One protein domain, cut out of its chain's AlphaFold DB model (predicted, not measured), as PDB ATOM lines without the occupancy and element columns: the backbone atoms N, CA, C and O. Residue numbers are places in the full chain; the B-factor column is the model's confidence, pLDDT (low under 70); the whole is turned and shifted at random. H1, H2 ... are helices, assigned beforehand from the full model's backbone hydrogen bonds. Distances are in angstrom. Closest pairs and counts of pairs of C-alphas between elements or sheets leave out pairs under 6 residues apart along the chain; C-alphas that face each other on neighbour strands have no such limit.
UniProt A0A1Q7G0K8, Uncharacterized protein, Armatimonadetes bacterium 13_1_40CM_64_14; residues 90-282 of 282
ATOM      1  N   ASP A  90      48.792 -28.890 -42.861       87.12
ATOM      2  CA  ASP A  90      47.654 -27.981 -43.058       87.12
ATOM      3  C   ASP A  90      46.855 -27.703 -41.771       87.12
ATOM      4  O   ASP A  90      45.720 -27.220 -41.818       87.12
ATOM      5  N   ARG A  91      47.417 -27.998 -40.591       89.12
ATOM      6  CA  ARG A  91      46.684 -27.956 -39.313       89.12
ATOM      7  C   ARG A  91      46.137 -26.571 -38.938       89.12
ATOM      8  O   ARG A  91      45.075 -26.491 -38.320       89.12
ATOM      9  N   TYR A  92      46.742 -25.490 -39.429       90.75
ATOM     10  CA  TYR A  92      46.231 -24.119 -39.278       90.75
ATOM     11  C   TYR A  92      45.439 -23.593 -40.494       90.75
ATOM     12  O   TYR A  92      45.032 -22.438 -40.502       90.75
ATOM     13  N   ALA A  93      45.161 -24.407 -41.519       88.56
ATOM     14  CA  ALA A  93      44.533 -23.926 -42.761       88.56
ATOM     15  C   ALA A  93      43.019 -23.660 -42.634       88.56
ATOM     16  O   ALA A  93      42.453 -22.795 -43.311       88.56
ATOM     17  N   SER A  94      42.331 -24.408 -41.769       89.50
ATOM     18  CA  SER A  94      40.874 -24.360 -41.647       89.50
ATOM     19  C   SER A  94      40.427 -24.135 -40.210       89.50
ATOM     20  O   SER A  94      41.059 -24.596 -39.262       89.50
ATOM     21  N   ARG A  95      39.252 -23.526 -40.035       90.25
ATOM     22  CA  ARG A  95      38.667 -23.333 -38.702       90.25
ATOM     23  C   ARG A  95      38.547 -24.632 -37.910       90.25
ATOM     24  O   ARG A  95      38.853 -24.660 -36.729       90.25
ATOM     25  N   GLY A  96      38.099 -25.708 -38.557       86.88
ATOM     26  CA  GLY A  96      37.886 -26.985 -37.878       86.88
ATOM     27  C   GLY A  96      39.181 -27.661 -37.422       86.88
ATOM     28  O   GLY A  96      39.141 -28.430 -36.471       86.88
ATOM     29  N   THR A  97      40.307 -27.407 -38.092       89.38
ATOM     30  CA  THR A  97      41.619 -27.916 -37.670       89.38
ATOM     31  C   THR A  97      42.247 -27.015 -36.612       89.38
ATOM     32  O   THR A  97      42.713 -27.540 -35.609       89.38
ATOM     33  N   ILE A  98      42.133 -25.686 -36.751       92.06
ATOM     34  CA  ILE A  98      42.553 -24.722 -35.718       92.06
ATOM     35  C   ILE A  98      41.852 -25.017 -34.393       92.06
ATOM     36  O   ILE A  98      42.498 -25.078 -33.358       92.06
ATOM     37  N   GLU A  99      40.540 -25.251 -34.422       91.94
ATOM     38  CA  GLU A  99      39.770 -25.596 -33.226       91.94
ATOM     39  C   GLU A  99      40.313 -26.846 -32.511       91.94
ATOM     40  O   GLU A  99      40.384 -26.850 -31.287       91.94
ATOM     41  N   LEU A 100      40.741 -27.876 -33.251       89.06
ATOM     42  CA  LEU A 100      41.329 -29.092 -32.673       89.06
ATOM     43  C   LEU A 100      42.743 -28.864 -32.134       89.06
ATOM     44  O   LEU A 100      43.075 -29.386 -31.076       89.06
ATOM     45  N   VAL A 101      43.566 -28.089 -32.844       92.69
ATOM     46  CA  VAL A 101      44.915 -27.740 -32.378       92.69
ATOM     47  C   VAL A 101      44.827 -26.935 -31.086       92.69
ATOM     48  O   VAL A 101      45.460 -27.294 -30.103       92.69
ATOM     49  N   VAL A 102      43.977 -25.906 -31.046       94.25
ATOM     50  CA  VAL A 102      43.746 -25.095 -29.842       94.25
ATOM     51  C   VAL A 102      43.232 -25.949 -28.686       94.25
ATOM     52  O   VAL A 102      43.676 -25.766 -27.560       94.25
ATOM     53  N   ASP A 103      42.337 -26.902 -28.950       91.69
ATOM     54  CA  ASP A 103      41.855 -27.830 -27.927       91.69
ATOM     55  C   ASP A 103      42.980 -28.694 -27.331       91.69
ATOM     56  O   ASP A 103      42.991 -28.907 -26.120       91.69
ATOM     57  N   GLY A 104      43.914 -29.168 -28.165       90.44
ATOM     58  CA  GLY A 104      45.113 -29.881 -27.712       90.44
ATOM     59  C   GLY A 104      46.038 -28.978 -26.898       90.44
ATOM     60  O   GLY A 104      46.359 -29.293 -25.759       90.44
ATOM     61  N   LEU A 105      46.362 -27.795 -27.426       94.12
ATOM     62  CA  LEU A 105      47.231 -26.831 -26.751       94.12
ATOM     63  C   LEU A 105      46.667 -26.380 -25.399       94.12
ATOM     64  O   LEU A 105      47.422 -26.255 -24.443       94.12
ATOM     65  N   ILE A 106      45.355 -26.155 -25.280       92.44
ATOM     66  CA  ILE A 106      44.723 -25.829 -23.992       92.44
ATOM     67  C   ILE A 106      44.940 -26.960 -22.986       92.44
ATOM     68  O   ILE A 106      45.302 -26.679 -21.848       92.44
ATOM     69  N   ALA A 107      44.718 -28.212 -23.399       89.94
ATOM     70  CA  ALA A 107      44.855 -29.372 -22.523       89.94
ATOM     71  C   ALA A 107      46.305 -29.600 -22.070       89.94
ATOM     72  O   ALA A 107      46.522 -29.964 -20.917       89.94
ATOM     73  N   ASP A 108      47.271 -29.352 -22.956       89.19
ATOM     74  CA  ASP A 108      48.684 -29.630 -22.691       89.19
ATOM     75  C   ASP A 108      49.391 -28.480 -21.969       89.19
ATOM     76  O   ASP A 108      50.333 -28.704 -21.212       89.19
ATOM     77  N   THR A 109      48.964 -27.237 -22.211       89.12
ATOM     78  CA  THR A 109      49.721 -26.067 -21.753       89.12
ATOM     79  C   THR A 109      49.076 -25.339 -20.591       89.12
ATOM     80  O   THR A 109      49.817 -24.765 -19.803       89.12
ATOM     81  N   VAL A 110      47.749 -25.335 -20.433       89.75
ATOM     82  CA  VAL A 110      47.103 -24.466 -19.437       89.75
ATOM     83  C   VAL A 110      46.405 -25.263 -18.347       89.75
ATOM     84  O   VAL A 110      45.370 -25.887 -18.570       89.75
ATOM     85  N   VAL A 111      46.911 -25.125 -17.122       90.25
ATOM     86  CA  VAL A 111      46.182 -25.498 -15.909       90.25
ATOM     87  C   VAL A 111      45.496 -24.247 -15.378       90.25
ATOM     88  O   VAL A 111      46.139 -23.310 -14.918       90.25
ATOM     89  N   MET A 112      44.175 -24.198 -15.510       90.56
ATOM     90  CA  MET A 112      43.395 -23.045 -15.070       90.56
ATOM     91  C   MET A 112      43.169 -23.085 -13.554       90.56
ATOM     92  O   MET A 112      42.913 -24.164 -13.013       90.56
ATOM     93  N   PRO A 113      43.208 -21.929 -12.866       90.19
ATOM     94  CA  PRO A 113      42.994 -21.863 -11.425       90.19
ATOM     95  C   PRO A 113      41.557 -22.252 -11.069       90.19
ATOM     96  O   PRO A 113      40.636 -22.114 -11.878       90.19
ATOM     97  N   ARG A 114      41.327 -22.681  -9.825       89.56
ATOM     98  CA  ARG A 114      40.044 -23.240  -9.354       89.56
ATOM     99  C   ARG A 114      38.885 -22.254  -9.461       89.56
ATOM    100  O   ARG A 114      37.726 -22.654  -9.553       89.56
ATOM    101  N   ILE A 115      39.187 -20.958  -9.452       86.44
ATOM    102  CA  ILE A 115      38.193 -19.898  -9.617       86.44
ATOM    103  C   ILE A 115      37.656 -19.798 -11.054       86.44
ATOM    104  O   ILE A 115      36.550 -19.278 -11.252       86.44
ATOM    105  N   ALA A 116      38.408 -20.278 -12.053       89.00
ATOM    106  CA  ALA A 116      38.005 -20.269 -13.452       89.00
ATOM    107  C   ALA A 116      36.882 -21.286 -13.696       89.00
ATOM    108  O   ALA A 116      36.943 -22.444 -13.295       89.00
ATOM    109  N   THR A 117      35.821 -20.843 -14.367       86.62
ATOM    110  CA  THR A 117      34.674 -21.700 -14.685       86.62
ATOM    111  C   THR A 117      34.815 -22.296 -16.088       86.62
ATOM    112  O   THR A 117      35.531 -21.741 -16.926       86.62
ATOM    113  N   PRO A 118      34.057 -23.358 -16.428       86.31
ATOM    114  CA  PRO A 118      34.032 -23.890 -17.793       86.31
ATOM    115  C   PRO A 118      33.681 -22.843 -18.864       86.31
ATOM    116  O   PRO A 118      34.119 -22.955 -20.008       86.31
ATOM    117  N   ALA A 119      32.923 -21.800 -18.501       87.06
ATOM    118  CA  ALA A 119      32.640 -20.682 -19.396       87.06
ATOM    119  C   ALA A 119      33.912 -19.901 -19.764       87.06
ATOM    120  O   ALA A 119      34.087 -19.555 -20.930       87.06
ATOM    121  N   GLN A 120      34.826 -19.690 -18.811       89.69
ATOM    122  CA  GLN A 120      36.101 -19.018 -19.065       89.69
ATOM    123  C   GLN A 120      37.016 -19.855 -19.967       89.69
ATOM    124  O   GLN A 120      37.610 -19.317 -20.896       89.69
ATOM    125  N   HIS A 121      37.045 -21.183 -19.797       89.31
ATOM    126  CA  HIS A 121      37.758 -22.065 -20.739       89.31
ATOM    127  C   HIS A 121      37.199 -21.933 -22.162       89.31
ATOM    128  O   HIS A 121      37.955 -21.865 -23.130       89.31
ATOM    129  N   GLY A 122      35.869 -21.855 -22.291       90.44
ATOM    130  CA  GLY A 122      35.206 -21.609 -23.570       90.44
ATOM    131  C   GLY A 122      35.612 -20.274 -24.200       90.44
ATOM    132  O   GLY A 122      35.891 -20.231 -25.395       90.44
ATOM    133  N   LYS A 123      35.706 -19.202 -23.402       92.94
ATOM    134  CA  LYS A 123      36.151 -17.871 -23.856       92.94
ATOM    135  C   LYS A 123      37.589 -17.876 -24.351       92.94
ATOM    136  O   LYS A 123      37.869 -17.306 -25.402       92.94
ATOM    137  N   VAL A 124      38.476 -18.557 -23.634       95.00
ATOM    138  CA  VAL A 124      39.879 -18.730 -24.024       95.00
ATOM    139  C   VAL A 124      39.969 -19.426 -25.370       95.00
ATOM    140  O   VAL A 124      40.531 -18.870 -26.311       95.00
ATOM    141  N   ARG A 125      39.326 -20.590 -25.500       94.81
ATOM    142  CA  ARG A 125      39.266 -21.336 -26.759       94.81
ATOM    143  C   ARG A 125      38.755 -20.470 -27.908       94.81
ATOM    144  O   ARG A 125      39.399 -20.381 -28.950       94.81
ATOM    145  N   ASP A 126      37.605 -19.831 -27.728       94.56
ATOM    146  CA  ASP A 126      36.963 -19.046 -28.780       94.56
ATOM    147  C   ASP A 126      37.774 -17.799 -29.166       94.56
ATOM    148  O   ASP A 126      37.798 -17.442 -30.346       94.56
ATOM    149  N   GLY A 127      38.438 -17.153 -28.202       95.44
ATOM    150  CA  GLY A 127      39.330 -16.015 -28.423       95.44
ATOM    151  C   GLY A 127      40.566 -16.406 -29.230       95.44
ATOM    152  O   GLY A 127      40.818 -15.813 -30.280       95.44
ATOM    153  N   VAL A 128      41.275 -17.463 -28.815       96.94
ATOM    154  CA  VAL A 128      42.445 -17.981 -29.545       96.94
ATOM    155  C   VAL A 128      42.063 -18.384 -30.966       96.94
ATOM    156  O   VAL A 128      42.713 -17.963 -31.919       96.94
ATOM    157  N   VAL A 129      40.990 -19.165 -31.132       96.50
ATOM    158  CA  VAL A 129      40.527 -19.599 -32.459       96.50
ATOM    159  C   VAL A 129      40.216 -18.395 -33.345       96.50
ATOM    160  O   VAL A 129      40.559 -18.408 -34.524       96.50
ATOM    161  N   ALA A 130      39.578 -17.353 -32.806       96.31
ATOM    162  CA  ALA A 130      39.246 -16.160 -33.579       96.31
ATOM    163  C   ALA A 130      40.492 -15.368 -34.007       96.31
ATOM    164  O   ALA A 130      40.553 -14.939 -35.159       96.31
ATOM    165  N   ILE A 131      41.488 -15.232 -33.125       96.94
ATOM    166  CA  ILE A 131      42.774 -14.601 -33.451       96.94
ATOM    167  C   ILE A 131      43.488 -15.408 -34.539       96.94
ATOM    168  O   ILE A 131      43.781 -14.858 -35.597       96.94
ATOM    169  N   LEU A 132      43.686 -16.715 -34.337       96.44
ATOM    170  CA  LEU A 132      44.379 -17.590 -35.294       96.44
ATOM    171  C   LEU A 132      43.682 -17.656 -36.656       96.44
ATOM    172  O   LEU A 132      44.346 -17.714 -37.685       96.44
ATOM    173  N   MET A 133      42.347 -17.618 -36.677       95.38
ATOM    174  CA  MET A 133      41.580 -17.523 -37.920       95.38
ATOM    175  C   MET A 133      41.823 -16.207 -38.655       95.38
ATOM    176  O   MET A 133      41.839 -16.210 -39.883       95.38
ATOM    177  N   ARG A 134      41.967 -15.092 -37.928       95.38
ATOM    178  CA  ARG A 134      42.184 -13.776 -38.533       95.38
ATOM    179  C   ARG A 134      43.591 -13.645 -39.103       95.38
ATOM    180  O   ARG A 134      43.719 -13.145 -40.208       95.38
ATOM    181  N   VAL A 135      44.601 -14.143 -38.391       94.44
ATOM    182  CA  VAL A 135      46.018 -14.058 -38.792       94.44
ATOM    183  C   VAL A 135      46.515 -15.293 -39.546       94.44
ATOM    184  O   VAL A 135      47.716 -15.559 -39.629       94.44
ATOM    185  N   ARG A 136      45.597 -16.114 -40.065       90.81
ATOM    186  CA  ARG A 136      45.957 -17.355 -40.759       90.81
ATOM    187  C   ARG A 136      46.907 -17.071 -41.920       90.81
ATOM    188  O   ARG A 136      47.925 -17.751 -42.047       90.81
ATOM    189  N   ASP A 137      46.585 -16.049 -42.703       88.31
ATOM    190  CA  ASP A 137      47.280 -15.723 -43.947       88.31
ATOM    191  C   ASP A 137      48.437 -14.718 -43.719       88.31
ATOM    192  O   ASP A 137      49.310 -14.583 -44.570       88.31
ATOM    193  N   ASP A 138      48.518 -14.110 -42.526       85.25
ATOM    194  CA  ASP A 138      49.518 -13.092 -42.143       85.25
ATOM    195  C   ASP A 138      50.845 -13.685 -41.615       85.25
ATOM    196  O   ASP A 138      51.776 -12.959 -41.257       85.25
ATOM    197  N   GLY A 139      50.936 -15.016 -41.538       83.25
ATOM    198  CA  GLY A 139      52.113 -15.732 -41.040       83.25
ATOM    199  C   GLY A 139      52.263 -15.745 -39.513       83.25
ATOM    200  O   GLY A 139      51.412 -15.282 -38.751       83.25
ATOM    201  N   ASP A 140      53.375 -16.311 -39.046       90.19
ATOM    202  CA  ASP A 140      53.581 -16.632 -37.624       90.19
ATOM    203  C   ASP A 140      53.893 -15.388 -36.781       90.19
ATOM    204  O   ASP A 140      53.569 -15.325 -35.595       90.19
ATOM    205  N   ILE A 141      54.459 -14.354 -37.413       91.75
ATOM    206  CA  ILE A 141      54.794 -13.071 -36.778       91.75
ATOM    207  C   ILE A 141      53.541 -12.408 -36.198       91.75
ATOM    208  O   ILE A 141      53.590 -11.816 -35.120       91.75
ATOM    209  N   ALA A 142      52.403 -12.521 -36.885       94.31
ATOM    210  CA  ALA A 142      51.146 -11.963 -36.409       94.31
ATOM    211  C   ALA A 142      50.636 -12.684 -35.145       94.31
ATOM    212  O   ALA A 142      50.123 -12.033 -34.233       94.31
ATOM    213  N   VAL A 143      50.860 -14.002 -35.035       95.31
ATOM    214  CA  VAL A 143      50.562 -14.774 -33.815       95.31
ATOM    215  C   VAL A 143      51.487 -14.353 -32.671       95.31
ATOM    216  O   VAL A 143      51.001 -14.067 -31.578       95.31
ATOM    217  N   ALA A 144      52.797 -14.236 -32.923       95.00
ATOM    218  CA  ALA A 144      53.760 -13.775 -31.920       95.00
ATOM    219  C   ALA A 144      53.423 -12.368 -31.405       95.00
ATOM    220  O   ALA A 144      53.434 -12.124 -30.199       95.00
ATOM    221  N   ARG A 145      53.052 -11.450 -32.303       95.44
ATOM    222  CA  ARG A 145      52.650 -10.085 -31.944       95.44
ATOM    223  C   ARG A 145      51.386 -10.071 -31.086       95.44
ATOM    224  O   ARG A 145      51.330  -9.339 -30.099       95.44
ATOM    225  N   ALA A 146      50.386 -10.882 -31.435       96.94
ATOM    226  CA  ALA A 146      49.178 -11.037 -30.630       96.94
ATOM    227  C   ALA A 146      49.510 -11.575 -29.227       96.94
ATOM    228  O   ALA A 146      49.075 -10.997 -28.232       96.94
ATOM    229  N   ALA A 147      50.343 -12.618 -29.142       96.94
ATOM    230  CA  ALA A 147      50.807 -13.184 -27.878       96.94
ATOM    231  C   ALA A 147      51.554 -12.148 -27.019       96.94
ATOM    232  O   ALA A 147      51.225 -11.974 -25.849       96.94
ATOM    233  N   GLN A 148      52.493 -11.395 -27.603       96.62
ATOM    234  CA  GLN A 148      53.235 -10.330 -26.920       96.62
ATOM    235  C   GLN A 148      52.311  -9.235 -26.371       96.62
ATOM    236  O   GLN A 148      52.478  -8.779 -25.240       96.62
ATOM    237  N   ARG A 149      51.322  -8.807 -27.159       97.00
ATOM    238  CA  ARG A 149      50.349  -7.782 -26.759       97.00
ATOM    239  C   ARG A 149      49.460  -8.250 -25.611       97.00
ATOM    240  O   ARG A 149      49.253  -7.496 -24.660       97.00
ATOM    241  N   CYS A 150      48.978  -9.490 -25.669       97.38
ATOM    242  CA  CYS A 150      48.220 -10.087 -24.575       97.38
ATOM    243  C   CYS A 150      49.086 -10.260 -23.317       97.38
ATOM    244  O   CYS A 150      48.633  -9.911 -22.230       97.38
ATOM    245  N   LEU A 151      50.349 -10.677 -23.457       97.31
ATOM    246  CA  LEU A 151      51.295 -10.790 -22.343       97.31
ATOM    247  C   LEU A 151      51.546  -9.438 -21.659       97.31
ATOM    248  O   LEU A 151      51.530  -9.357 -20.435       97.31
ATOM    249  N   ALA A 152      51.687  -8.360 -22.434       96.00
ATOM    250  CA  ALA A 152      51.822  -7.009 -21.890       96.00
ATOM    251  C   ALA A 152      50.559  -6.538 -21.147       96.00
ATOM    252  O   ALA A 152      50.661  -5.822 -20.148       96.00
ATOM    253  N   ALA A 153      49.370  -6.938 -21.609       96.38
ATOM    254  CA  ALA A 153      48.126  -6.683 -20.888       96.38
ATOM    255  C   ALA A 153      48.064  -7.475 -19.568       96.38
ATOM    256  O   ALA A 153      47.696  -6.904 -18.543       96.38
ATOM    257  N   VAL A 154      48.495  -8.743 -19.559       96.75
ATOM    258  CA  VAL A 154      48.589  -9.559 -18.334       96.75
ATOM    259  C   VAL A 154      49.557  -8.940 -17.324       96.75
ATOM    260  O   VAL A 154      49.165  -8.742 -16.178       96.75
ATOM    261  N   GLU A 155      50.780  -8.577 -17.738       94.88
ATOM    262  CA  GLU A 155      51.789  -7.931 -16.875       94.88
ATOM    263  C   GLU A 155      51.210  -6.715 -16.145       94.88
ATOM    264  O   GLU A 155      51.336  -6.568 -14.924       94.88
ATOM    265  N   ARG A 156      50.523  -5.849 -16.894       92.06
ATOM    266  CA  ARG A 156      49.912  -4.649 -16.333       92.06
ATOM    267  C   ARG A 156      48.827  -4.985 -15.311       92.06
ATOM    268  O   ARG A 156      48.819  -4.423 -14.216       92.06
ATOM    269  N   TRP A 157      47.908  -5.879 -15.663       91.25
ATOM    270  CA  TRP A 157      46.718  -6.127 -14.853       91.25
ATOM    271  C   TRP A 157      46.961  -7.033 -13.652       91.25
ATOM    272  O   TRP A 157      46.271  -6.870 -12.644       91.25
ATOM    273  N   VAL A 158      47.968  -7.910 -13.686       91.94
ATOM    274  CA  VAL A 158      48.408  -8.626 -12.477       91.94
ATOM    275  C   VAL A 158      49.016  -7.655 -11.464       91.94
ATOM    276  O   VAL A 158      48.617  -7.664 -10.301       91.94
ATOM    277  N   THR A 159      49.853  -6.717 -11.920       87.31
ATOM    278  CA  THR A 159      50.453  -5.676 -11.066       87.31
ATOM    279  C   THR A 159      49.384  -4.769 -10.448       87.31
ATOM    280  O   THR A 159      49.415  -4.477  -9.253       87.31
ATOM    281  N   GLN A 160      48.387  -4.362 -11.239       84.81
ATOM    282  CA  GLN A 160      47.253  -3.575 -10.749       84.81
ATOM    283  C   GLN A 160      46.352  -4.367  -9.784       84.81
ATOM    284  O   GLN A 160      45.825  -3.807  -8.824       84.81
ATOM    285  N   SER A 161      46.169  -5.670 -10.011       81.62
ATOM    286  CA  SER A 161      45.379  -6.523  -9.113       81.62
ATOM    287  C   SER A 161      46.079  -6.734  -7.769       81.62
ATOM    288  O   SER A 161      45.412  -6.748  -6.734       81.62
ATOM    289  N   ALA A 162      47.410  -6.832  -7.772       77.94
ATOM    290  CA  ALA A 162      48.222  -6.951  -6.565       77.94
ATOM    291  C   ALA A 162      48.202  -5.679  -5.701       77.94
ATOM    292  O   ALA A 162      48.143  -5.758  -4.473       77.94
ATOM    293  N   SER A 163      48.200  -4.491  -6.318       74.19
ATOM    294  CA  SER A 163      48.065  -3.239  -5.564       74.19
ATOM    295  C   SER A 163      46.671  -3.093  -4.948       74.19
ATOM    296  O   SER A 163      46.549  -2.668  -3.801       74.19
ATOM    297  N   TRP A 164      45.622  -3.519  -5.658       66.25
ATOM    298  CA  TRP A 164      44.255  -3.519  -5.134       66.25
ATOM    299  C   TRP A 164      44.078  -4.463  -3.940       66.25
ATOM    300  O   TRP A 164      43.474  -4.076  -2.938       66.25
ATOM    301  N   SER A 165      44.639  -5.674  -4.009       61.28
ATOM    302  CA  SER A 165      44.553  -6.640  -2.911       61.28
ATOM    303  C   SER A 165      45.266  -6.185  -1.645       61.28
ATOM    304  O   SER A 165      44.830  -6.528  -0.551       61.28
ATOM    305  N   ALA A 166      46.327  -5.386  -1.787       59.47
ATOM    306  CA  ALA A 166      47.013  -4.761  -0.663       59.47
ATOM    307  C   ALA A 166      46.258  -3.536  -0.104       59.47
ATOM    308  O   ALA A 166      46.381  -3.235   1.081       59.47
ATOM    309  N   ALA A 167      45.485  -2.827  -0.937       57.72
ATOM    310  CA  ALA A 167      44.885  -1.538  -0.589       57.72
ATOM    311  C   ALA A 167      43.482  -1.613   0.044       57.72
ATOM    312  O   ALA A 167      43.120  -0.697   0.780       57.72
ATOM    313  N   GLN A 168      42.671  -2.646  -0.224       52.22
ATOM    314  CA  GLN A 168      41.286  -2.692   0.273       52.22
ATOM    315  C   GLN A 168      40.725  -4.115   0.417       52.22
ATOM    316  O   GLN A 168      40.304  -4.760  -0.545       52.22
ATOM    317  N   ALA A 169      40.601  -4.562   1.669       50.38
ATOM    318  CA  ALA A 169      39.526  -5.465   2.060       50.38
ATOM    319  C   ALA A 169      38.208  -4.669   2.066       50.38
ATOM    320  O   ALA A 169      38.168  -3.557   2.581       50.38
ATOM    321  N   ALA A 170      37.140  -5.261   1.529       50.25
ATOM    322  CA  ALA A 170      35.799  -4.687   1.369       50.25
ATOM    323  C   ALA A 170      35.641  -3.704   0.192       50.25
ATOM    324  O   ALA A 170      35.798  -2.503   0.326       50.25
ATOM    325  N   HIS A 171      35.236  -4.228  -0.968       54.38
ATOM    326  CA  HIS A 171      33.871  -4.041  -1.476       54.38
ATOM    327  C   HIS A 171      33.630  -4.985  -2.669       54.38
ATOM    328  O   HIS A 171      34.342  -4.974  -3.665       54.38
ATOM    329  N   ASN A 172      32.611  -5.837  -2.523       73.50
ATOM    330  CA  ASN A 172      32.114  -6.815  -3.494       73.50
ATOM    331  C   ASN A 172      33.098  -7.925  -3.948       73.50
ATOM    332  O   ASN A 172      33.726  -7.861  -5.006       73.50
ATOM    333  N   ILE A 173      33.115  -9.030  -3.194       77.56
ATOM    334  CA  ILE A 173      33.858 -10.259  -3.526       77.56
ATOM    335  C   ILE A 173      33.512 -10.829  -4.915       77.56
ATOM    336  O   ILE A 173      34.370 -11.424  -5.560       77.56
ATOM    337  N   GLN A 174      32.294 -10.600  -5.423       82.56
ATOM    338  CA  GLN A 174      31.903 -11.055  -6.760       82.56
ATOM    339  C   GLN A 174      32.621 -10.266  -7.855       82.56
ATOM    340  O   GLN A 174      33.076 -10.859  -8.831       82.56
ATOM    341  N   ALA A 175      32.781  -8.950  -7.680       80.88
ATOM    342  CA  ALA A 175      33.536  -8.110  -8.611       80.88
ATOM    343  C   ALA A 175      35.028  -8.479  -8.616       80.88
ATOM    344  O   ALA A 175      35.657  -8.520  -9.680       80.88
ATOM    345  N   ARG A 176      35.571  -8.833  -7.440       80.88
ATOM    346  CA  ARG A 176      36.918  -9.406  -7.315       80.88
ATOM    347  C   ARG A 176      37.040 -10.692  -8.107       80.88
ATOM    348  O   ARG A 176      37.871 -10.776  -9.003       80.88
ATOM    349  N   TRP A 177      36.186 -11.672  -7.834       87.81
ATOM    350  CA  TRP A 177      36.234 -12.953  -8.529       87.81
ATOM    351  C   TRP A 177      36.015 -12.825 -10.034       87.81
ATOM    352  O   TRP A 177      36.677 -13.529 -10.788       87.81
ATOM    353  N   ALA A 178      35.133 -11.936 -10.496       87.94
ATOM    354  CA  ALA A 178      34.959 -11.675 -11.924       87.94
ATOM    355  C   ALA A 178      36.258 -11.158 -12.564       87.94
ATOM    356  O   ALA A 178      36.706 -11.698 -13.573       87.94
ATOM    357  N   THR A 179      36.910 -10.187 -11.921       89.06
ATOM    358  CA  THR A 179      38.184  -9.616 -12.384       89.06
ATOM    359  C   THR A 179      39.307 -10.657 -12.389       89.06
ATOM    360  O   THR A 179      40.013 -10.788 -13.385       89.06
ATOM    361  N   VAL A 180      39.427 -11.463 -11.329       91.12
ATOM    362  CA  VAL A 180      40.425 -12.542 -11.232       91.12
ATOM    363  C   VAL A 180      40.196 -13.620 -12.286       91.12
ATOM    364  O   VAL A 180      41.138 -14.056 -12.940       91.12
ATOM    365  N   ARG A 181      38.942 -14.032 -12.505       92.88
ATOM    366  CA  ARG A 181      38.588 -14.982 -13.569       92.88
ATOM    367  C   ARG A 181      38.959 -14.445 -14.943       92.88
ATOM    368  O   ARG A 181      39.472 -15.208 -15.755       92.88
ATOM    369  N   ALA A 182      38.706 -13.160 -15.195       93.81
ATOM    370  CA  ALA A 182      39.086 -12.518 -16.444       93.81
ATOM    371  C   ALA A 182      40.613 -12.496 -16.611       93.81
ATOM    372  O   ALA A 182      41.095 -12.866 -17.678       93.81
ATOM    373  N   LEU A 183      41.378 -12.150 -15.570       95.25
ATOM    374  CA  LEU A 183      42.843 -12.163 -15.618       95.25
ATOM    375  C   LEU A 183      43.405 -13.567 -15.865       95.25
ATOM    376  O   LEU A 183      44.197 -13.747 -16.787       95.25
ATOM    377  N   ALA A 184      42.937 -14.568 -15.116       95.62
ATOM    378  CA  ALA A 184      43.339 -15.960 -15.299       95.62
ATOM    379  C   ALA A 184      43.050 -16.459 -16.722       95.62
ATOM    380  O   ALA A 184      43.884 -17.097 -17.360       95.62
ATOM    381  N   ALA A 185      41.876 -16.127 -17.256       95.81
ATOM    382  CA  ALA A 185      41.505 -16.515 -18.602       95.81
ATOM    383  C   ALA A 185      42.327 -15.767 -19.673       95.81
ATOM    384  O   ALA A 185      42.748 -16.392 -20.642       95.81
ATOM    385  N   LEU A 186      42.667 -14.485 -19.487       97.56
ATOM    386  CA  LEU A 186      43.586 -13.775 -20.388       97.56
ATOM    387  C   LEU A 186      44.998 -14.382 -20.356       97.56
ATOM    388  O   LEU A 186      45.610 -14.562 -21.410       97.56
ATOM    389  N   ALA A 187      45.500 -14.739 -19.171       97.69
ATOM    390  CA  ALA A 187      46.783 -15.421 -19.014       97.69
ATOM    391  C   ALA A 187      46.779 -16.782 -19.728       97.69
ATOM    392  O   ALA A 187      47.679 -17.070 -20.520       97.69
ATOM    393  N   GLY A 188      45.717 -17.574 -19.558       97.06
ATOM    394  CA  GLY A 188      45.539 -18.828 -20.285       97.06
ATOM    395  C   GLY A 188      45.444 -18.638 -21.804       97.06
ATOM    396  O   GLY A 188      46.098 -19.360 -22.550       97.06
ATOM    397  N   MET A 189      44.711 -17.628 -22.286       97.69
ATOM    398  CA  MET A 189      44.663 -17.281 -23.716       97.69
ATOM    399  C   MET A 189      46.050 -16.933 -24.259       97.69
ATOM    400  O   MET A 189      46.440 -17.423 -25.317       97.69
ATOM    401  N   THR A 190      46.803 -16.124 -23.515       98.25
ATOM    402  CA  THR A 190      48.166 -15.717 -23.869       98.25
ATOM    403  C   THR A 190      49.085 -16.929 -23.972       98.25
ATOM    404  O   THR A 190      49.808 -17.069 -24.956       98.25
ATOM    405  N   ARG A 191      49.007 -17.849 -23.006       97.88
ATOM    406  CA  ARG A 191      49.807 -19.076 -22.992       97.88
ATOM    407  C   ARG A 191      49.530 -19.972 -24.196       97.88
ATOM    408  O   ARG A 191      50.462 -20.468 -24.822       97.88
ATOM    409  N   VAL A 192      48.263 -20.121 -24.572       97.62
ATOM    410  CA  VAL A 192      47.881 -20.897 -25.760       97.62
ATOM    411  C   VAL A 192      48.334 -20.206 -27.046       97.62
ATOM    412  O   VAL A 192      48.746 -20.890 -27.976       97.62
ATOM    413  N   LEU A 193      48.295 -18.870 -27.125       97.69
ATOM    414  CA  LEU A 193      48.818 -18.134 -28.283       97.69
ATOM    415  C   LEU A 193      50.335 -18.296 -28.431       97.69
ATOM    416  O   LEU A 193      50.805 -18.499 -29.547       97.69
ATOM    417  N   ILE A 194      51.083 -18.256 -27.321       97.50
ATOM    418  CA  ILE A 194      52.520 -18.566 -27.301       97.50
ATOM    419  C   ILE A 194      52.744 -19.983 -27.832       97.50
ATOM    420  O   ILE A 194      53.496 -20.167 -28.783       97.50
ATOM    421  N   ALA A 195      52.035 -20.975 -27.291       96.62
ATOM    422  CA  ALA A 195      52.175 -22.361 -27.724       96.62
ATOM    423  C   ALA A 195      51.776 -22.570 -29.197       96.62
ATOM    424  O   ALA A 195      52.427 -23.322 -29.913       96.62
ATOM    425  N   ALA A 196      50.745 -21.869 -29.676       96.00
ATOM    426  CA  ALA A 196      50.333 -21.911 -31.075       96.00
ATOM    427  C   ALA A 196      51.376 -21.278 -32.003       96.00
ATOM    428  O   ALA A 196      51.559 -21.760 -33.116       96.00
ATOM    429  N   PHE A 197      52.059 -20.217 -31.564       96.12
ATOM    430  CA  PHE A 197      53.206 -19.683 -32.288       96.12
ATOM    431  C   PHE A 197      54.351 -20.700 -32.333       96.12
ATOM    432  O   PHE A 197      54.853 -20.971 -33.419       96.12
ATOM    433  N   GLU A 198      54.733 -21.286 -31.192       95.50
ATOM    434  CA  GLU A 198      55.840 -22.250 -31.143       95.50
ATOM    435  C   GLU A 198      55.557 -23.497 -31.992       95.50
ATOM    436  O   GLU A 198      56.439 -23.962 -32.713       95.50
ATOM    437  N   ASP A 199      54.318 -24.001 -31.972       93.81
ATOM    438  CA  ASP A 199      53.889 -25.131 -32.803       93.81
ATOM    439  C   ASP A 199      53.895 -24.789 -34.298       93.81
ATOM    440  O   ASP A 199      54.325 -25.600 -35.121       93.81
ATOM    441  N   ARG A 200      53.416 -23.594 -34.666       92.44
ATOM    442  CA  ARG A 200      53.304 -23.170 -36.065       92.44
ATOM    443  C   ARG A 200      54.666 -22.827 -36.675       92.44
ATOM    444  O   ARG A 200      54.940 -23.251 -37.793       92.44
ATOM    445  N   ALA A 201      55.502 -22.102 -35.934       92.25
ATOM    446  CA  ALA A 201      56.790 -21.591 -36.399       92.25
ATOM    447  C   ALA A 201      57.963 -22.557 -36.156       92.25
ATOM    448  O   ALA A 201      59.040 -22.363 -36.714       92.25
ATOM    449  N   GLY A 202      57.792 -23.571 -35.299       90.88
ATOM    450  CA  GLY A 202      58.854 -24.518 -34.939       90.88
ATOM    451  C   GLY A 202      60.010 -23.895 -34.146       90.88
ATOM    452  O   GLY A 202      61.082 -24.489 -34.054       90.88
ATOM    453  N   GLN A 203      59.812 -22.703 -33.581       92.94
ATOM    454  CA  GLN A 203      60.813 -21.955 -32.822       92.94
ATOM    455  C   GLN A 203      60.233 -21.453 -31.504       92.94
ATOM    456  O   GLN A 203      59.023 -21.291 -31.365       92.94
ATOM    457  N   LYS A 204      61.108 -21.182 -30.533       94.31
ATOM    458  CA  LYS A 204      60.688 -20.660 -29.232       94.31
ATOM    459  C   LYS A 204      60.190 -19.229 -29.331       94.31
ATOM    460  O   LYS A 204      60.721 -18.422 -30.094       94.31
ATOM    461  N   PHE A 205      59.158 -18.924 -28.550       95.25
ATOM    462  CA  PHE A 205      58.625 -17.575 -28.455       95.25
ATOM    463  C   PHE A 205      59.694 -16.612 -27.941       95.25
ATOM    464  O   PHE A 205      60.493 -16.947 -27.069       95.25
ATOM    465  N   SER A 206      59.707 -15.404 -28.494       92.38
ATOM    466  CA  SER A 206      60.559 -14.315 -28.043       92.38
ATOM    467  C   SER A 206      59.852 -12.990 -28.301       92.38
ATOM    468  O   SER A 206      59.252 -12.787 -29.358       92.38
ATOM    469  N   ALA A 207      59.912 -12.095 -27.320       87.88
ATOM    470  CA  ALA A 207      59.343 -10.759 -27.373       87.88
ATOM    471  C   ALA A 207      60.369  -9.745 -26.853       87.88
ATOM    472  O   ALA A 207      60.363  -9.368 -25.679       87.88
ATOM    473  N   GLY A 208      61.277  -9.317 -27.733       83.69
ATOM    474  CA  GLY A 208      62.381  -8.430 -27.366       83.69
ATOM    475  C   GLY A 208      63.314  -9.107 -26.350       83.69
ATOM    476  O   GLY A 208      63.858 -10.162 -26.668       83.69
ATOM    477  N   PRO A 209      63.503  -8.550 -25.137       82.25
ATOM    478  CA  PRO A 209      64.377  -9.139 -24.118       82.25
ATOM    479  C   PRO A 209      63.759 -10.347 -23.390       82.25
ATOM    480  O   PRO A 209      64.414 -10.946 -22.537       82.25
ATOM    481  N   VAL A 210      62.495 -10.682 -23.666       88.31
ATOM    482  CA  VAL A 210      61.768 -11.766 -22.995       88.31
ATOM    483  C   VAL A 210      61.814 -13.016 -23.862       88.31
ATOM    484  O   VAL A 210      61.297 -13.017 -24.982       88.31
ATOM    485  N   ASP A 211      62.416 -14.082 -23.344       91.12
ATOM    486  CA  ASP A 211      62.368 -15.399 -23.969       91.12
ATOM    487  C   ASP A 211      61.083 -16.163 -23.601       91.12
ATOM    488  O   ASP A 211      60.313 -15.783 -22.711       91.12
ATOM    489  N   GLY A 212      60.829 -17.252 -24.325       89.25
ATOM    490  CA  GLY A 212      59.635 -18.071 -24.145       89.25
ATOM    491  C   GLY A 212      59.544 -18.673 -22.748       89.25
ATOM    492  O   GLY A 212      58.460 -18.696 -22.173       89.25
ATOM    493  N   ALA A 213      60.672 -19.094 -22.165       92.62
ATOM    494  CA  ALA A 213      60.709 -19.687 -20.831       92.62
ATOM    495  C   ALA A 213      60.284 -18.683 -19.752       92.62
ATOM    496  O   ALA A 213      59.432 -18.995 -18.920       92.62
ATOM    497  N   ARG A 214      60.802 -17.451 -19.806       94.75
ATOM    498  CA  ARG A 214      60.430 -16.374 -18.887       94.75
ATOM    499  C   ARG A 214      58.971 -15.957 -19.059       94.75
ATOM    500  O   ARG A 214      58.289 -15.742 -18.062       94.75
ATOM    501  N   ALA A 215      58.472 -15.873 -20.294       95.12
ATOM    502  CA  ALA A 215      57.058 -15.585 -20.546       95.12
ATOM    503  C   ALA A 215      56.136 -16.676 -19.968       95.12
ATOM    504  O   ALA A 215      55.128 -16.369 -19.333       95.12
ATOM    505  N   ILE A 216      56.499 -17.946 -20.160       95.12
ATOM    506  CA  ILE A 216      55.787 -19.124 -19.646       95.12
ATOM    507  C   ILE A 216      55.761 -19.119 -18.114       95.12
ATOM    508  O   ILE A 216      54.675 -19.238 -17.547       95.12
ATOM    509  N   ALA A 217      56.911 -18.917 -17.465       95.56
ATOM    510  CA  ALA A 217      57.024 -18.867 -16.007       95.56
ATOM    511  C   ALA A 217      56.202 -17.716 -15.406       95.56
ATOM    512  O   ALA A 217      55.469 -17.912 -14.441       95.56
ATOM    513  N   TYR A 218      56.237 -16.533 -16.027       96.62
ATOM    514  CA  TYR A 218      55.443 -15.385 -15.583       96.62
ATOM    515  C   TYR A 218      53.932 -15.654 -15.666       96.62
ATOM    516  O   TYR A 218      53.170 -15.270 -14.779       96.62
ATOM    517  N   LEU A 219      53.477 -16.321 -16.733       97.00
ATOM    518  CA  LEU A 219      52.071 -16.696 -16.892       97.00
ATOM    519  C   LEU A 219      51.640 -17.768 -15.883       97.00
ATOM    520  O   LEU A 219      50.524 -17.686 -15.382       97.00
ATOM    521  N   GLU A 220      52.500 -18.740 -15.574       95.81
ATOM    522  CA  GLU A 220      52.249 -19.740 -14.524       95.81
ATOM    523  C   GLU A 220      52.119 -19.076 -13.153       95.81
ATOM    524  O   GLU A 220      51.083 -19.227 -12.507       95.81
ATOM    525  N   ALA A 221      53.083 -18.232 -12.781       95.69
ATOM    526  CA  ALA A 221      53.018 -17.452 -11.550       95.69
ATOM    527  C   ALA A 221      51.746 -16.587 -11.490       95.69
ATOM    528  O   ALA A 221      51.097 -16.498 -10.450       95.69
ATOM    529  N   CYS A 222      51.328 -15.989 -12.613       95.88
ATOM    530  CA  CYS A 222      50.085 -15.221 -12.693       95.88
ATOM    531  C   CYS A 222      48.840 -16.090 -12.447       95.88
ATOM    532  O   CYS A 222      47.895 -15.625 -11.805       95.88
ATOM    533  N   LEU A 223      48.797 -17.319 -12.969       95.12
ATOM    534  CA  LEU A 223      47.679 -18.243 -12.760       95.12
ATOM    535  C   LEU A 223      47.611 -18.705 -11.300       95.12
ATOM    536  O   LEU A 223      46.524 -18.678 -10.717       95.12
ATOM    537  N   ASP A 224      48.755 -19.028 -10.694       92.81
ATOM    538  CA  ASP A 224      48.858 -19.393  -9.277       92.81
ATOM    539  C   ASP A 224      48.449 -18.227  -8.370       92.81
ATOM    540  O   ASP A 224      47.636 -18.389  -7.455       92.81
ATOM    541  N   PHE A 225      48.921 -17.018  -8.679       91.75
ATOM    542  CA  PHE A 225      48.524 -15.803  -7.974       91.75
ATOM    543  C   PHE A 225      47.020 -15.537  -8.096       91.75
ATOM    544  O   PHE A 225      46.386 -15.153  -7.117       91.75
ATOM    545  N   CYS A 226      46.407 -15.778  -9.260       91.81
ATOM    546  CA  CYS A 226      44.954 -15.672  -9.414       91.81
ATOM    547  C   CYS A 226      44.200 -16.683  -8.533       91.81
ATOM    548  O   CYS A 226      43.136 -16.352  -8.005       91.81
ATOM    549  N   ASP A 227      44.722 -17.901  -8.368       89.38
ATOM    550  CA  ASP A 227      44.127 -18.901  -7.476       89.38
ATOM    551  C   ASP A 227      44.187 -18.438  -6.013       89.38
ATOM    552  O   ASP A 227      43.162 -18.428  -5.325       89.38
ATOM    553  N   GLN A 228      45.353 -17.953  -5.574       88.50
ATOM    554  CA  GLN A 228      45.540 -17.390  -4.235       88.50
ATOM    555  C   GLN A 228      44.634 -16.171  -4.016       88.50
ATOM    556  O   GLN A 228      43.898 -16.123  -3.032       88.50
ATOM    557  N   LEU A 229      44.570 -15.234  -4.974       86.12
ATOM    558  CA  LEU A 229      43.729 -14.031  -4.883       86.12
ATOM    559  C   LEU A 229      42.240 -14.348  -4.712       86.12
ATOM    560  O   LEU A 229      41.473 -13.582  -4.116       86.12
ATOM    561  N   ALA A 230      41.802 -15.461  -5.291       84.06
ATOM    562  CA  ALA A 230      40.418 -15.879  -5.228       84.06
ATOM    563  C   ALA A 230      40.051 -16.546  -3.899       84.06
ATOM    564  O   ALA A 230      38.922 -16.345  -3.433       84.06
ATOM    565  N   LEU A 231      40.967 -17.338  -3.337       81.31
ATOM    566  CA  LEU A 231      40.688 -18.299  -2.268       81.31
ATOM    567  C   LEU A 231      41.232 -17.881  -0.904       81.31
ATOM    568  O   LEU A 231      40.645 -18.239   0.116       81.31
ATOM    569  N   GLU A 232      42.326 -17.129  -0.876       79.31
ATOM    570  CA  GLU A 232      43.014 -16.772   0.355       79.31
ATOM    571  C   GLU A 232      42.539 -15.422   0.893       79.31
ATOM    572  O   GLU A 232      42.172 -14.497   0.162       79.31
ATOM    573  N   VAL A 233      42.520 -15.323   2.222       71.19
ATOM    574  CA  VAL A 233      42.218 -14.070   2.926       71.19
ATOM    575  C   VAL A 233      43.450 -13.165   2.934       71.19
ATOM    576  O   VAL A 233      43.321 -11.964   2.718       71.19
ATOM    577  N   ASN A 234      44.634 -13.757   3.121       74.81
ATOM    578  CA  ASN A 234      45.925 -13.078   3.117       74.81
ATOM    579  C   ASN A 234      46.737 -13.585   1.929       74.81
ATOM    580  O   ASN A 234      47.333 -14.652   2.010       74.81
ATOM    581  N   VAL A 235      46.733 -12.832   0.836       78.12
ATOM    582  CA  VAL A 235      47.448 -13.213  -0.383       78.12
ATOM    583  C   VAL A 235      48.887 -12.720  -0.291       78.12
ATOM    584  O   VAL A 235      49.123 -11.576   0.111       78.12
ATOM    585  N   ALA A 236      49.848 -13.562  -0.671       80.19
ATOM    586  CA  ALA A 236      51.238 -13.138  -0.788       80.19
ATOM    587  C   ALA A 236      51.363 -11.981  -1.801       80.19
ATOM    588  O   ALA A 236      50.647 -11.961  -2.802       80.19
ATOM    589  N   PRO A 237      52.252 -11.001  -1.577       84.69
ATOM    590  CA  PRO A 237      52.459  -9.939  -2.551       84.69
ATOM    591  C   PRO A 237      52.973 -10.519  -3.875       84.69
ATOM    592  O   PRO A 237      53.762 -11.465  -3.892       84.69
ATOM    593  N   TRP A 238      52.556  -9.919  -4.989       90.25
ATOM    594  CA  TRP A 238      53.131 -10.222  -6.297       90.25
ATOM    595  C   TRP A 238      54.613  -9.831  -6.311       90.25
ATOM    596  O   TRP A 238      54.946  -8.671  -6.062       90.25
ATOM    597  N   THR A 239      55.492 -10.794  -6.582       89.69
ATOM    598  CA  THR A 239      56.955 -10.617  -6.509       89.69
ATOM    599  C   THR A 239      57.662 -10.807  -7.846       89.69
ATOM    600  O   THR A 239      58.850 -10.504  -7.944       89.69
ATOM    601  N   GLU A 240      56.954 -11.263  -8.880       93.00
ATOM    602  CA  GLU A 240      57.578 -11.516 -10.176       93.00
ATOM    603  C   GLU A 240      58.082 -10.218 -10.819       93.00
ATOM    604  O   GLU A 240      57.364  -9.207 -10.847       93.00
ATOM    605  N   PRO A 241      59.301 -10.230 -11.387       90.88
ATOM    606  CA  PRO A 241      59.868  -9.066 -12.040       90.88
ATOM    607  C   PRO A 241      59.085  -8.722 -13.308       90.88
ATOM    608  O   PRO A 241      58.752  -9.600 -14.106       90.88
ATOM    609  N   ALA A 242      58.866  -7.426 -13.540       90.19
ATOM    610  CA  ALA A 242      58.234  -6.948 -14.766       90.19
ATOM    611  C   ALA A 242      58.975  -7.465 -16.013       90.19
ATOM    612  O   ALA A 242      60.207  -7.577 -16.041       90.19
ATOM    613  N   LEU A 243      58.222  -7.793 -17.062       91.00
ATOM    614  CA  LEU A 243      58.773  -8.283 -18.324       91.00
ATOM    615  C   LEU A 243      59.277  -7.130 -19.205       91.00
ATOM    616  O   LEU A 243      60.072  -7.367 -20.110       91.00
ATOM    617  N   HIS A 244      58.864  -5.889 -18.919       87.88
ATOM    618  CA  HIS A 244      59.293  -4.670 -19.618       87.88
ATOM    619  C   HIS A 244      59.062  -4.745 -21.134       87.88
ATOM    620  O   HIS A 244      59.893  -4.326 -21.940       87.88
ATOM    621  N   LEU A 245      57.909  -5.287 -21.528       90.19
ATOM    622  CA  LEU A 245      57.528  -5.402 -22.933       90.19
ATOM    623  C   LEU A 245      57.331  -4.016 -23.559       90.19
ATOM    624  O   LEU A 245      56.638  -3.170 -22.989       90.19
ATOM    625  N   ASP A 246      57.884  -3.803 -24.753       88.62
ATOM    626  CA  ASP A 246      57.760  -2.544 -25.500       88.62
ATOM    627  C   ASP A 246      56.387  -2.424 -26.184       88.62
ATOM    628  O   ASP A 246      56.220  -2.595 -27.389       88.62
ATOM    629  N   ILE A 247      55.353  -2.225 -25.365       92.00
ATOM    630  CA  ILE A 247      53.967  -2.028 -25.793       92.00
ATOM    631  C   ILE A 247      53.420  -0.776 -25.116       92.00
ATOM    632  O   ILE A 247      53.474  -0.658 -23.887       92.00
ATOM    633  N   ALA A 248      52.832   0.127 -25.905       93.44
ATOM    634  CA  ALA A 248      52.240   1.366 -25.409       93.44
ATOM    635  C   ALA A 248      51.233   1.092 -24.268       93.44
ATOM    636  O   ALA A 248      50.331   0.267 -24.452       93.44
ATOM    637  N   PRO A 249      51.318   1.788 -23.116       91.00
ATOM    638  CA  PRO A 249      50.426   1.558 -21.975       91.00
ATOM    639  C   PRO A 249      48.937   1.607 -22.343       91.00
ATOM    640  O   PRO A 249      48.175   0.735 -21.931       91.00
ATOM    641  N   ALA A 250      48.544   2.554 -23.201       94.19
ATOM    642  CA  ALA A 250      47.170   2.689 -23.686       94.19
ATOM    643  C   ALA A 250      46.685   1.477 -24.504       94.19
ATOM    644  O   ALA A 250      45.496   1.169 -24.514       94.19
ATOM    645  N   LEU A 251      47.576   0.763 -25.203       95.06
ATOM    646  CA  LEU A 251      47.200  -0.473 -25.892       95.06
ATOM    647  C   LEU A 251      46.961  -1.610 -24.891       95.06
ATOM    648  O   LEU A 251      46.003  -2.357 -25.058       95.06
ATOM    649  N   ARG A 252      47.773  -1.702 -23.829       94.56
ATOM    650  CA  ARG A 252      47.592  -2.701 -22.758       94.56
ATOM    651  C   ARG A 252      46.220  -2.558 -22.089       94.56
ATOM    652  O   ARG A 252      45.545  -3.560 -21.879       94.56
ATOM    653  N   ASP A 253      45.799  -1.319 -21.821       94.56
ATOM    654  CA  ASP A 253      44.473  -1.012 -21.262       94.56
ATOM    655  C   ASP A 253      43.347  -1.388 -22.212       94.56
ATOM    656  O   ASP A 253      42.448  -2.129 -21.832       94.56
ATOM    657  N   ARG A 254      43.432  -0.958 -23.477       96.75
ATOM    658  CA  ARG A 254      42.402  -1.277 -24.473       96.75
ATOM    659  C   ARG A 254      42.222  -2.781 -24.663       96.75
ATOM    660  O   ARG A 254      41.091  -3.238 -24.791       96.75
ATOM    661  N   ILE A 255      43.315  -3.550 -24.669       97.50
ATOM    662  CA  ILE A 255      43.251  -5.016 -24.761       97.50
ATOM    663  C   ILE A 255      42.510  -5.591 -23.560       97.50
ATOM    664  O   ILE A 255      41.651  -6.454 -23.736       97.50
ATOM    665  N   TRP A 256      42.820  -5.119 -22.356       95.75
ATOM    666  CA  TRP A 256      42.125  -5.568 -21.160       95.75
ATOM    667  C   TRP A 256      40.646  -5.197 -21.165       95.75
ATOM    668  O   TRP A 256      39.816  -6.053 -20.879       95.75
ATOM    669  N   ASP A 257      40.302  -3.962 -21.516       95.38
ATOM    670  CA  ASP A 257      38.914  -3.508 -21.542       95.38
ATOM    671  C   ASP A 257      38.099  -4.316 -22.559       95.38
ATOM    672  O   ASP A 257      37.010  -4.805 -22.244       95.38
ATOM    673  N   ALA A 258      38.658  -4.548 -23.753       96.88
ATOM    674  CA  ALA A 258      38.042  -5.395 -24.770       96.88
ATOM    675  C   ALA A 258      37.917  -6.856 -24.303       96.88
ATOM    676  O   ALA A 258      36.887  -7.498 -24.523       96.88
ATOM    677  N   TRP A 259      38.939  -7.380 -23.618       96.50
ATOM    678  CA  TRP A 259      38.914  -8.721 -23.043       96.50
ATOM    679  C   TRP A 259      37.842  -8.859 -21.963       96.50
ATOM    680  O   TRP A 259      37.045  -9.795 -22.007       96.50
ATOM    681  N   LYS A 260      37.784  -7.923 -21.018       93.56
ATOM    682  CA  LYS A 260      36.825  -7.925 -19.915       93.56
ATOM    683  C   LYS A 260      35.394  -7.815 -20.437       93.56
ATOM    684  O   LYS A 260      34.554  -8.634 -20.074       93.56
ATOM    685  N   ALA A 261      35.146  -6.911 -21.387       94.06
ATOM    686  CA  ALA A 261      33.856  -6.809 -22.068       94.06
ATOM    687  C   ALA A 261      33.465  -8.121 -22.771       94.06
ATOM    688  O   ALA A 261      32.319  -8.564 -22.692       94.06
ATOM    689  N   TYR A 262      34.417  -8.788 -23.433       94.56
ATOM    690  CA  TYR A 262      34.174 -10.096 -24.034       94.56
ATOM    691  C   TYR A 262      33.905 -11.189 -22.990       94.56
ATOM    692  O   TYR A 262      33.016 -12.019 -23.207       94.56
ATOM    693  N   ALA A 263      34.644 -11.212 -21.883       91.19
ATOM    694  CA  ALA A 263      34.531 -12.211 -20.827       91.19
ATOM    695  C   ALA A 263      33.201 -12.108 -20.058       91.19
ATOM    696  O   ALA A 263      32.627 -13.144 -19.712       91.19
ATOM    697  N   ASP A 264      32.690 -10.891 -19.854       89.25
ATOM    698  CA  ASP A 264      31.470 -10.623 -19.083       89.25
ATOM    699  C   ASP A 264      30.176 -10.963 -19.850       89.25
ATOM    700  O   ASP A 264      29.155 -11.299 -19.246       89.25
ATOM    701  N   ILE A 265      30.194 -10.929 -21.189       89.56
ATOM    702  CA  ILE A 265      29.012 -11.234 -22.011       89.56
ATOM    703  C   ILE A 265      28.859 -12.758 -22.185       89.56
ATOM    704  O   ILE A 265      29.789 -13.407 -22.673       89.56
ATOM    705  N   PRO A 266      27.689 -13.364 -21.908       85.94
ATOM    706  CA  PRO A 266      27.449 -14.779 -22.195       85.94
ATOM    707  C   PRO A 266      27.707 -15.148 -23.668       85.94
ATOM    708  O   PRO A 266      27.418 -14.385 -24.592       85.94
ATOM    709  N   SER A 267      28.267 -16.333 -23.916       80.75
ATOM    710  CA  SER A 267      28.512 -16.814 -25.283       80.75
ATOM    711  C   SER A 267      27.206 -16.879 -26.100       80.75
ATOM    712  O   SER A 267      26.178 -17.270 -25.548       80.75
ATOM    713  N   PRO A 268      27.219 -16.527 -27.406       76.19
ATOM    714  CA  PRO A 268      28.396 -16.455 -28.284       76.19
ATOM    715  C   PRO A 268      29.118 -15.094 -28.394       76.19
ATOM    716  O   PRO A 268      30.087 -15.033 -29.147       76.19
ATOM    717  N   ALA A 269      28.703 -14.035 -27.678       89.12
ATOM    718  CA  ALA A 269      29.379 -12.719 -27.568       89.12
ATOM    719  C   ALA A 269      30.127 -12.223 -28.838       89.12
ATOM    720  O   ALA A 269      31.269 -11.769 -28.763       89.12
ATOM    721  N   LEU A 270      29.502 -12.354 -30.019       91.44
ATOM    722  CA  LEU A 270      30.200 -12.276 -31.312       91.44
ATOM    723  C   LEU A 270      30.876 -10.923 -31.550       91.44
ATOM    724  O   LEU A 270      32.028 -10.895 -31.978       91.44
ATOM    725  N   LYS A 271      30.167  -9.828 -31.249       94.44
ATOM    726  CA  LYS A 271      30.659  -8.460 -31.442       94.44
ATOM    727  C   LYS A 271      31.834  -8.151 -30.513       94.44
ATOM    728  O   LYS A 271      32.898  -7.808 -31.001       94.44
ATOM    729  N   ALA A 272      31.691  -8.419 -29.216       94.31
ATOM    730  CA  ALA A 272      32.774  -8.213 -28.253       94.31
ATOM    731  C   ALA A 272      34.014  -9.075 -28.555       94.31
ATOM    732  O   ALA A 272      35.139  -8.617 -28.390       94.31
ATOM    733  N   ARG A 273      33.833 -10.304 -29.069       95.81
ATOM    734  CA  ARG A 273      34.960 -11.123 -29.545       95.81
ATOM    735  C   ARG A 273      35.662 -10.479 -30.736       95.81
ATOM    736  O   ARG A 273      36.882 -10.531 -30.818       95.81
ATOM    737  N   GLN A 274      34.899  -9.934 -31.680       96.25
ATOM    738  CA  GLN A 274      35.468  -9.238 -32.827       96.25
ATOM    739  C   GLN A 274      36.243  -7.996 -32.380       96.25
ATOM    740  O   GLN A 274      37.377  -7.832 -32.806       96.25
ATOM    741  N   ASP A 275      35.683  -7.200 -31.470       96.31
ATOM    742  CA  ASP A 275      36.333  -5.992 -30.955       96.31
ATOM    743  C   ASP A 275      37.641  -6.329 -30.211       96.31
ATOM    744  O   ASP A 275      38.651  -5.650 -30.392       96.31
ATOM    745  N   LEU A 276      37.669  -7.432 -29.448       97.19
ATOM    746  CA  LEU A 276      38.896  -7.980 -28.860       97.19
ATOM    747  C   LEU A 276      39.934  -8.350 -29.927       97.19
ATOM    748  O   LEU A 276      41.089  -7.950 -29.815       97.19
ATOM    749  N   VAL A 277      39.538  -9.123 -30.942       97.00
ATOM    750  CA  VAL A 277      40.442  -9.553 -32.023       97.00
ATOM    751  C   VAL A 277      41.016  -8.340 -32.749       97.00
ATOM    752  O   VAL A 277      42.225  -8.261 -32.938       97.00
ATOM    753  N   ASP A 278      40.165  -7.381 -33.108       96.75
ATOM    754  CA  ASP A 278      40.571  -6.166 -33.806       96.75
ATOM    755  C   ASP A 278      41.533  -5.336 -32.930       96.75
ATOM    756  O   ASP A 278      42.572  -4.897 -33.417       96.75
ATOM    757  N   THR A 279      41.274  -5.224 -31.621       97.06
ATOM    758  CA  THR A 279      42.155  -4.517 -30.670       97.06
ATOM    759  C   THR A 279      43.515  -5.199 -30.500       97.06
ATOM    760  O   THR A 279      44.548  -4.530 -30.486       97.06
ATOM    761  N   VAL A 280      43.548  -6.531 -30.381       96.69
ATOM    762  CA  VAL A 280      44.799  -7.298 -30.245       96.69
ATOM    763  C   VAL A 280      45.631  -7.239 -31.528       96.69
ATOM    764  O   VAL A 280      46.860  -7.282 -31.455       96.69
ATOM    765  N   LEU A 281      44.993  -7.120 -32.696       95.19
ATOM    766  CA  LEU A 281      45.656  -7.177 -34.003       95.19
ATOM    767  C   LEU A 281      45.927  -5.815 -34.655       95.19
ATOM    768  O   LEU A 281      46.626  -5.792 -35.663       95.19
ATOM    769  N   THR A 282      45.459  -4.707 -34.069       89.12
ATOM    770  CA  THR A 282      45.742  -3.329 -34.538       89.12
ATOM    771  C   THR A 282      47.236  -3.046 -34.566       89.12
ATOM    772  O   THR A 282      47.797  -2.643 -35.598       89.12
TER     773      THR A 282
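AT A GLANCE: This is residues 90 to 282 of the 282 residues of an uncharacterized protein of Armatimonadetes bacterium 13_1_40CM_64_14 (UniProt A0A1Q7G0K8). A four-helix up-and-down bundle, H2 to H5, each running against the one before, has H4 at its core; the hairpin of H6 and H7 crosses one side of it, and H1 covers H2 and H4 on the other. The printed part has 193 residues with seven named helices, H1 to H7 in chain order, and no named strand: all helix. It is compact, with a radius of gyration of the C-alphas of 15.7 A, and spans 51 by 37 by 31 A.

IN THESE COORDINATES: The longest helix, H4, residues 173 to 201, measures 41.7 A from C-alpha 173 at (33.858, -10.259, -3.526). H3, residues 140 to 167, measures 40.9 A, and H5, residues 212 to 231, 28.9 A. H2 is residues 118 to 134, H1 95 to 109, H6 249 to 264, and H7 270 to 281, ending at C-alpha 281 (45.656, -7.177, -34.003).

HOW THE PARTS SIT: H3 and H4, both hubs, form a hairpin with a shallow tilt of 25 degrees; their closest C-alphas, of Ala 147 and Leu 193, are 5.4 A apart. H4 and H5 form another at 20 degrees, closest at Ala 184 and Leu 223, 5.5 A. Residues 181 to 193 of H4 touch H2, closest C-alphas Met 189 and Val 124, 5.0 A. H1 touches H2, closest C-alphas Glu 99 and Val 129, 6.1 A. H6 is about perpendicular to H3 at 84 degrees, with C-alphas 252 and 153 closest at 4.4 A. H7 touches H6, closest C-alphas Ala 272 and Tyr 262, 4.8 A. H1 and H3 are apart. Every O i to N i+4 pair is within hydrogen-bond range in H2 to H7, and 10 of 11 in H1.

THE WHOLE: The farthest C-alphas, of Asp 90 and Ala 170, are 51.5 A apart. The printed part has no cut. The link from H5 to H6, residues 232 to 248, is long. Residues 164 to 171 have pLDDT under 70.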